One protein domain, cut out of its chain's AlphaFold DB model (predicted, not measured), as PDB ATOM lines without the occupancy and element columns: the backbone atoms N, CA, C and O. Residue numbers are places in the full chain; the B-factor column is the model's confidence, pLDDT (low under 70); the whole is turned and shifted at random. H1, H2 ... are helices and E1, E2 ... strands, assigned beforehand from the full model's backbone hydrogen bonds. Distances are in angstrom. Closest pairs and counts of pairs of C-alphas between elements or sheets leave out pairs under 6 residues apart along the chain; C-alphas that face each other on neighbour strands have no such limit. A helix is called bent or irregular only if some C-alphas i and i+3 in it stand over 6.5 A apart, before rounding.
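AT A GLANCE: This is residues 3 to 64 of the 76 residues of an uncharacterized protein of bioreactor metagenome (UniProt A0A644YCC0). One helix, H1, lies slantwise over one face of a small antiparallel sheet of three strands whose other face has no named helix over it, and in the stretch before the helix, residues 3 to 14, an arm of residues 4 to 9 sticks out from this two-layer body. The sheet is a long hairpin of E1 and E2 with the short strand E3 added along E2. The printed part has 62 residues, with one named helix and three named strands in the order H1, E1, E2, E3; the sheet's order is E1 - E2 - E3, all antiparallel, and the class is mixed, helices and strands. It is only just compact, close to loose, with a radius of gyration of the C-alphas of 12.7 A, and its outline is elongated, spanning 36 by 23 by 19 A.

HOW THE PARTS SIT: Residues 3 to 14 hold no named element, and of these residues 4 to 9 stand free. The helix H1, residues 15 to 28, is on the sheet formed by E1, residues 36 to 42, E2, residues 48 to 54, and E3, residues 61 to 63. Its height over the sheet is 9.1 A. It lies over E1 and E2 and runs slantwise to the strands, at 47 degrees to E1 on the local plane. With H1 on one face of the sheet, the arrangement is two layers, one of helix and one of strands. The closest C-alphas of H1 and E1 are those of Ala 18 and Ile 39, 6.7 A apart. Those of H1 and E2 are Gly 19 and Val 53, 6.3 A apart, and those of H1 and E3 are Gly 19 and Ile 62, also 6.3 A apart. In the backbone of H1, 8 of 10 O i to N i+4 pairs are within hydrogen-bond range. The three strands form a meander, each strand after the first being the antiparallel neighbour of the one before. E1 and E2 are a hairpin, with 160 degrees between their directions; N 39 and O 51 are within hydrogen-bond range at 2.8 A, and N 51 and O 39 at 2.9 A. E2 and E3 are also a hairpin, with 147 degrees between their directions; N 54 and O 61 are within hydrogen-bond range at 2.8 A, and N 52 and O 63 at 2.9 A. E1 and E3 are the edge strands and E2 is the inner one.

IN THESE COORDINATES: H1 runs from Gly 15, with its C-alpha at (180.913, 189.611, 221.472), to Tyr 28, and measures 20.5 A from first to last C-alpha. It is neither bent nor irregular. E1 runs from Ala 36, with its C-alpha at (187.163, 203.234, 221.984), to Gln 42, over 19.8 A. E2 runs from Phe 48 to His 54, over 19.9 A. E3 runs from Thr 61 to Thr 63, over 6.8 A, and ends with C-alpha 63 at (179.260, 196.846, 225.952).

THE WHOLE: The two C-alphas farthest apart are those of Gly 7 and Gly 33, at 38.1 A, while the first and last printed C-alphas, of Ser 3 and Gly 64, are 21.6 A apart. The printed part runs from residue 3 to residue 64 and has no cut. The link from E1 to E2 is tight, with 5 residues; those from H1 to E1, with 7, and from E2 to E3, with 6, are short. The C-alphas of residues 3 to 14 lie 7 to 21 A from the mean of the C-alphas. The mean pLDDT of the printed part is 89.7, and the model's confidence is under 70 at residues 32 and 44.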
ATOM      1  N   SER A   3     181.308 179.812 212.429       92.06
ATOM      2  CA  SER A   3     181.722 178.748 213.363       92.06
ATOM      3  C   SER A   3     180.933 177.440 213.174       92.06
ATOM      4  O   SER A   3     180.208 177.005 214.080       92.06
ATOM      5  N   PRO A   4     181.099 176.744 212.031       91.81
ATOM      6  CA  PRO A   4     180.399 175.482 211.776       91.81
ATOM      7  C   PRO A   4     180.647 174.422 212.860       91.81
ATOM      8  O   PRO A   4     179.751 173.657 213.203       91.81
ATOM      9  N   GLY A   5     181.843 174.410 213.464       93.56
ATOM     10  CA  GLY A   5     182.184 173.498 214.563       93.56
ATOM     11  C   GLY A   5     181.370 173.715 215.847       93.56
ATOM     12  O   GLY A   5     181.288 172.810 216.671       93.56
ATOM     13  N   SER A   6     180.745 174.884 216.012       90.38
ATOM     14  CA  SER A   6     179.801 175.182 217.100       90.38
ATOM     15  C   SER A   6     178.335 175.037 216.672       90.38
ATOM     16  O   SER A   6     177.447 175.409 217.434       90.38
ATOM     17  N   GLY A   7     178.073 174.538 215.458       94.12
ATOM     18  CA  GLY A   7     176.729 174.459 214.882       94.12
ATOM     19  C   GLY A   7     176.160 175.807 214.432       94.12
ATOM     20  O   GLY A   7     174.947 175.929 214.294       94.12
ATOM     21  N   VAL A   8     177.009 176.824 214.232       89.88
ATOM     22  CA  VAL A   8     176.599 178.167 213.800       89.88
ATOM     23  C   VAL A   8     177.269 178.492 212.473       89.88
ATOM     24  O   VAL A   8     178.468 178.776 212.436       89.88
ATOM     25  N   ASP A   9     176.495 178.482 211.388       90.69
ATOM     26  CA  ASP A   9     177.010 178.825 210.060       90.69
ATOM     27  C   ASP A   9     177.572 180.245 210.063       90.69
ATOM     28  O   ASP A   9     178.762 180.420 209.819       90.69
ATOM     29  N   GLU A  10     176.759 181.234 210.450       89.62
ATOM     30  CA  GLU A  10     177.171 182.620 210.669       89.62
ATOM     31  C   GLU A  10     176.568 183.170 211.972       89.62
ATOM     32  O   GLU A  10     175.352 183.217 212.146       89.62
ATOM     33  N   ASP A  11     177.424 183.586 212.905       90.81
ATOM     34  CA  ASP A  11     177.012 184.241 214.148       90.81
ATOM     35  C   ASP A  11     176.680 185.720 213.869       90.81
ATOM     36  O   ASP A  11     177.536 186.430 213.313       90.81
ATOM     37  N   PRO A  12     175.486 186.216 214.248       88.81
ATOM     38  CA  PRO A  12     175.097 187.602 214.007       88.81
ATOM     39  C   PRO A  12     175.933 188.613 214.801       88.81
ATOM     40  O   PRO A  12     176.199 189.702 214.294       88.81
ATOM     41  N   VAL A  13     176.353 188.292 216.035       92.50
ATOM     42  CA  VAL A  13     177.078 189.228 216.918       92.50
ATOM     43  C   VAL A  13     178.044 188.472 217.832       92.50
ATOM     44  O   VAL A  13     177.665 187.972 218.889       92.50
ATOM     45  N   THR A  14     179.328 188.471 217.478       94.25
ATOM     46  CA  THR A  14     180.354 187.702 218.194       94.25
ATOM     47  C   THR A  14     181.072 188.566 219.230       94.25
ATOM     48  O   THR A  14     182.151 189.111 218.988       94.25
ATOM     49  N   GLY A  15     180.459 188.703 220.409       92.44
ATOM     50  CA  GLY A  15     180.913 189.611 221.472       92.44
ATOM     51  C   GLY A  15     182.374 189.431 221.908       92.44
ATOM     52  O   GLY A  15     183.117 190.406 222.013       92.44
ATOM     53  N   ASN A  16     182.815 188.191 222.130       91.25
ATOM     54  CA  ASN A  16     184.186 187.904 222.574       91.25
ATOM     55  C   ASN A  16     185.239 188.261 221.506       91.25
ATOM     56  O   ASN A  16     186.293 188.807 221.832       91.25
ATOM     57  N   ALA A  17     184.937 188.020 220.228       95.31
ATOM     58  CA  ALA A  17     185.817 188.351 219.115       95.31
ATOM     59  C   ALA A  17     185.961 189.867 218.919       95.31
ATOM     60  O   ALA A  17     187.022 190.324 218.503       95.31
ATOM     61  N   ALA A  18     184.942 190.659 219.264       96.25
ATOM     62  CA  ALA A  18     184.994 192.115 219.139       96.25
ATOM     63  C   ALA A  18     186.089 192.748 220.014       96.25
ATOM     64  O   ALA A  18     186.832 193.611 219.546       96.25
ATOM     65  N   GLY A  19     186.242 192.285 221.260       95.44
ATOM     66  CA  GLY A  19     187.320 192.739 222.144       95.44
ATOM     67  C   GLY A  19     188.704 192.389 221.592       95.44
ATOM     68  O   GLY A  19     189.582 193.251 221.511       95.44
ATOM     69  N   ALA A  20     188.877 191.141 221.149       95.31
ATOM     70  CA  ALA A  20     190.127 190.676 220.550       95.31
ATOM     71  C   ALA A  20     190.483 191.459 219.275       95.31
ATOM     72  O   ALA A  20     191.622 191.901 219.125       95.31
ATOM     73  N   LEU A  21     189.507 191.697 218.394       95.19
ATOM     74  CA  LEU A  21     189.687 192.482 217.173       95.19
ATOM     75  C   LEU A  21     190.114 193.919 217.489       95.19
ATOM     76  O   LEU A  21     191.062 194.417 216.891       95.19
ATOM     77  N   ALA A  22     189.457 194.585 218.441       94.69
ATOM     78  CA  ALA A  22     189.808 195.954 218.812       94.69
ATOM     79  C   ALA A  22     191.262 196.058 219.310       94.69
ATOM     80  O   ALA A  22     192.014 196.923 218.860       94.69
ATOM     81  N   MET A  23     191.686 195.132 220.176       93.38
ATOM     82  CA  MET A  23     193.065 195.090 220.677       93.38
ATOM     83  C   MET A  23     194.077 194.743 219.582       93.38
ATOM     84  O   MET A  23     195.153 195.339 219.544       93.38
ATOM     85  N   TYR A  24     193.725 193.842 218.659       94.12
ATOM     86  CA  TYR A  24     194.538 193.543 217.480       94.12
ATOM     87  C   TYR A  24     194.764 194.800 216.631       94.12
ATOM     88  O   TYR A  24     195.905 195.150 216.343       94.12
ATOM     89  N   LEU A  25     193.695 195.531 216.297       93.06
ATOM     90  CA  LEU A  25     193.784 196.763 215.508       93.06
ATOM     91  C   LEU A  25     194.612 197.836 216.228       93.06
ATOM     92  O   LEU A  25     195.425 198.516 215.604       93.06
ATOM     93  N   LYS A  26     194.451 197.973 217.551       90.25
ATOM     94  CA  LYS A  26     195.252 198.897 218.368       90.25
ATOM     95  C   LYS A  26     196.742 198.575 218.310       90.25
ATOM     96  O   LYS A  26     197.546 199.500 218.257       90.25
ATOM     97  N   HIS A  27     197.097 197.294 218.324       89.88
ATOM     98  CA  HIS A  27     198.488 196.856 218.330       89.88
ATOM     99  C   HIS A  27     199.136 196.899 216.936       89.88
ATOM    100  O   HIS A  27     200.267 197.355 216.807       89.88
ATOM    101  N   TYR A  28     198.431 196.437 215.900       91.81
ATOM    102  CA  TYR A  28     199.010 196.220 214.568       91.81
ATOM    103  C   TYR A  28     198.621 197.286 213.536       91.81
ATOM    104  O   TYR A  28     199.448 197.662 212.709       91.81
ATOM    105  N   GLU A  29     197.401 197.823 213.602       82.44
ATOM    106  CA  GLU A  29     196.838 198.719 212.574       82.44
ATOM    107  C   GLU A  29     196.925 200.209 212.945       82.44
ATOM    108  O   GLU A  29     196.283 201.058 212.328       82.44
ATOM    109  N   LYS A  30     197.728 200.551 213.962       70.88
ATOM    110  CA  LYS A  30     198.056 201.934 214.354       70.88
ATOM    111  C   LYS A  30     196.844 202.858 214.510       70.88
ATOM    112  O   LYS A  30     196.931 204.056 214.242       70.88
ATOM    113  N   ILE A  31     195.733 202.358 215.055       77.19
ATOM    114  CA  ILE A  31     194.657 203.221 215.583       77.19
ATOM    115  C   ILE A  31     195.083 203.909 216.897       77.19
ATOM    116  O   ILE A  31     194.284 204.102 217.813       77.19
ATOM    117  N   GLU A  32     196.366 204.261 217.005       68.94
ATOM    118  CA  GLU A  32     196.994 204.861 218.173       68.94
ATOM    119  C   GLU A  32     196.232 206.117 218.609       68.94
ATOM    120  O   GLU A  32     195.738 206.911 217.807       68.94
ATOM    121  N   GLY A  33     196.064 206.258 219.924       77.06
ATOM    122  CA  GLY A  33     195.256 207.317 220.529       77.06
ATOM    123  C   GLY A  33     193.745 207.060 220.526       77.06
ATOM    124  O   GLY A  33     193.022 207.734 221.262       77.06
ATOM    125  N   LYS A  34     193.231 206.067 219.782       86.00
ATOM    126  CA  LYS A  34     191.831 205.641 219.918       86.00
ATOM    127  C   LYS A  34     191.680 204.787 221.174       86.00
ATOM    128  O   LYS A  34     192.317 203.751 221.333       86.00
ATOM    129  N   ARG A  35     190.808 205.240 222.074       90.62
ATOM    130  CA  ARG A  35     190.480 204.554 223.335       90.62
ATOM    131  C   ARG A  35     189.191 203.744 223.256       90.62
ATOM    132  O   ARG A  35     188.944 202.915 224.121       90.62
ATOM    133  N   ALA A  36     188.393 203.966 222.216       94.44
ATOM    134  CA  ALA A  36     187.163 203.234 221.984       94.44
ATOM    135  C   ALA A  36     186.857 203.105 220.490       94.44
ATOM    136  O   ALA A  36     187.279 203.940 219.683       94.44
ATOM    137  N   CYS A  37     186.104 202.071 220.140       94.44
ATOM    138  CA  CYS A  37     185.534 201.880 218.814       94.44
ATOM    139  C   CYS A  37     184.153 201.221 218.908       94.44
ATOM    140  O   CYS A  37     183.768 200.690 219.950       94.44
ATOM    141  N   VAL A  38     183.409 201.271 217.804       95.56
ATOM    142  CA  VAL A  38     182.157 200.533 217.640       95.56
ATOM    143  C   VAL A  38     182.353 199.545 216.504       95.56
ATOM    144  O   VAL A  38     182.710 199.935 215.392       95.56
ATOM    145  N   ILE A  39     182.117 198.270 216.787       94.62
ATOM    146  CA  ILE A  39     182.167 197.192 215.806       94.62
ATOM    147  C   ILE A  39     180.733 196.870 215.408       94.62
ATOM    148  O   ILE A  39     179.898 196.547 216.253       94.62
ATOM    149  N   ARG A  40     180.452 196.969 214.108       93.56
ATOM    150  CA  ARG A  40     179.195 196.511 213.515       93.56
ATOM    151  C   ARG A  40     179.416 195.129 212.919       93.56
ATOM    152  O   ARG A  40     180.275 194.981 212.053       93.56
ATOM    153  N   GLN A  41     178.615 194.157 213.339       93.00
ATOM    154  CA  GLN A  41     178.558 192.841 212.712       93.00
ATOM    155  C   GLN A  41     177.192 192.687 212.048       93.00
ATOM    156  O   GLN A  41     176.163 193.023 212.638       93.00
ATOM    157  N   GLN A  42     177.215 192.288 210.781       81.69
ATOM    158  CA  GLN A  42     176.025 192.013 209.989       81.69
ATOM    159  C   GLN A  42     175.968 190.524 209.688       81.69
ATOM    160  O   GLN A  42     177.025 189.915 209.529       81.69
ATOM    161  N   ASP A  43     174.762 189.989 209.539       74.06
ATOM    162  CA  ASP A  43     174.550 188.794 208.729       74.06
ATOM    163  C   ASP A  43     174.117 189.185 207.304       74.06
ATOM    164  O   ASP A  43     173.731 190.326 207.014       74.06
ATOM    165  N   SER A  44     174.181 188.220 206.391       69.38
ATOM    166  CA  SER A  44     173.659 188.348 205.022       69.38
ATOM    167  C   SER A  44     172.131 188.541 204.943       69.38
ATOM    168  O   SER A  44     171.605 188.839 203.870       69.38
ATOM    169  N   LEU A  45     171.420 188.416 206.068       72.00
ATOM    170  CA  LEU A  45     169.963 188.468 206.200       72.00
ATOM    171  C   LEU A  45     169.455 189.821 206.739       72.00
ATOM    172  O   LEU A  45     168.255 189.988 206.959       72.00
ATOM    173  N   GLY A  46     170.340 190.807 206.919       75.00
ATOM    174  CA  GLY A  46     169.986 192.178 207.298       75.00
ATOM    175  C   GLY A  46     169.826 192.413 208.801       75.00
ATOM    176  O   GLY A  46     169.245 193.426 209.199       75.00
ATOM    177  N   ARG A  47     170.331 191.516 209.653       73.81
ATOM    178  CA  ARG A  47     170.386 191.730 211.105       73.81
ATOM    179  C   ARG A  47     171.734 192.349 211.455       73.81
ATOM    180  O   ARG A  47     172.785 191.832 211.084       73.81
ATOM    181  N   PHE A  48     171.706 193.468 212.175       83.38
ATOM    182  CA  PHE A  48     172.908 194.200 212.572       83.38
ATOM    183  C   PHE A  48     172.985 194.305 214.089       83.38
ATOM    184  O   PHE A  48     172.024 194.730 214.731       83.38
ATOM    185  N   GLY A  49     174.143 193.970 214.649       91.56
ATOM    186  CA  GLY A  49     174.487 194.289 216.029       91.56
ATOM    187  C   GLY A  49     175.636 195.280 216.103       91.56
ATOM    188  O   GLY A  49     176.526 195.290 215.249       91.56
ATOM    189  N   TYR A  50     175.615 196.100 217.150       94.44
ATOM    190  CA  TYR A  50     176.678 197.044 217.471       94.44
ATOM    191  C   TYR A  50     177.291 196.674 218.815       94.44
ATOM    192  O   TYR A  50     176.575 196.487 219.798       94.44
ATOM    193  N   ILE A  51     178.617 196.589 218.845       97.06
ATOM    194  CA  ILE A  51     179.395 196.322 220.051       97.06
ATOM    195  C   ILE A  51     180.312 197.517 220.272       97.06
ATOM    196  O   ILE A  51     181.146 197.833 219.422       97.06
ATOM    197  N   SER A  52     180.160 198.178 221.410       97.44
ATOM    198  CA  SER A  52     181.076 199.225 221.851       97.44
ATOM    199  C   SER A  52     182.245 198.578 222.579       97.44
ATOM    200  O   SER A  52     182.043 197.738 223.455       97.44
ATOM    201  N   VAL A  53     183.470 198.960 222.227       97.38
ATOM    202  CA  VAL A  53     184.685 198.421 222.843       97.38
ATOM    203  C   VAL A  53     185.540 199.558 223.378       97.38
ATOM    204  O   VAL A  53     185.884 200.472 222.634       97.38
ATOM    205  N   HIS A  54     185.909 199.476 224.653       96.44
ATOM    206  CA  HIS A  54     186.854 200.371 225.314       96.44
ATOM    207  C   HIS A  54     188.191 199.653 225.520       96.44
ATOM    208  O   HIS A  54     188.224 198.517 225.990       96.44
ATOM    209  N   MET A  55     189.294 200.318 225.179       94.12
ATOM    210  CA  MET A  55     190.653 199.760 225.140       94.12
ATOM    211  C   MET A  55     191.591 200.489 226.115       94.12
ATOM    212  O   MET A  55     192.745 200.777 225.786       94.12
ATOM    213  N   ASP A  56     191.082 200.851 227.295       90.50
ATOM    214  CA  ASP A  56     191.800 201.659 228.292       90.50
ATOM    215  C   ASP A  56     192.908 200.896 229.039       90.50
ATOM    216  O   ASP A  56     193.770 201.522 229.650       90.50
ATOM    217  N   GLY A  57     192.922 199.564 228.951       86.19
ATOM    218  CA  GLY A  57     193.941 198.700 229.548       86.19
ATOM    219  C   GLY A  57     194.370 197.568 228.615       86.19
ATOM    220  O   GLY A  57     194.119 197.606 227.409       86.19
ATOM    221  N   GLU A  58     195.019 196.554 229.186       88.69
ATOM    222  CA  GLU A  58     195.395 195.322 228.472       88.69
ATOM    223  C   GLU A  58     194.181 194.442 228.148       88.69
ATOM    224  O   GLU A  58     194.185 193.713 227.158       88.69
ATOM    225  N   ILE A  59     193.125 194.540 228.960       92.50
ATOM    226  CA  ILE A  59     191.865 193.825 228.767       92.50
ATOM    227  C   ILE A  59     190.815 194.823 228.261       92.50
ATOM    228  O   ILE A  59     190.545 195.817 228.945       92.50
ATOM    229  N   PRO A  60     190.206 194.592 227.085       94.81
ATOM    230  CA  PRO A  60     189.162 195.461 226.569       94.81
ATOM    231  C   PRO A  60     187.843 195.235 227.316       94.81
ATOM    232  O   PRO A  60     187.505 194.114 227.691       94.81
ATOM    233  N   THR A  61     187.059 196.299 227.477       96.88
ATOM    234  CA  THR A  61     185.674 196.203 227.960       96.88
ATOM    235  C   THR A  61     184.722 196.274 226.777       96.88
ATOM    236  O   THR A  61     184.807 197.211 225.984       96.88
ATOM    237  N   ILE A  62     183.810 195.307 226.671       97.12
ATOM    238  CA  ILE A  62     182.755 195.289 225.653       97.12
ATOM    239  C   ILE A  62     181.413 195.679 226.274       97.12
ATOM    240  O   ILE A  62     181.088 195.258 227.383       97.12
ATOM    241  N   THR A  63     180.624 196.474 225.562       97.31
ATOM    242  CA  THR A  63     179.260 196.846 225.952       97.31
ATOM    243  C   THR A  63     178.332 196.825 224.741       97.31
ATOM    244  O   THR A  63     178.766 196.877 223.588       97.31
ATOM    245  N   GLY A  64     177.033 196.725 225.003       95.44
ATOM    246  CA  GLY A  64     176.002 196.720 223.975       95.44
ATOM    247  C   GLY A  64     174.627 196.955 224.582       95.44
ATOM    248  O   GLY A  64     174.443 196.877 225.798       95.44
TER     249      GLY A  64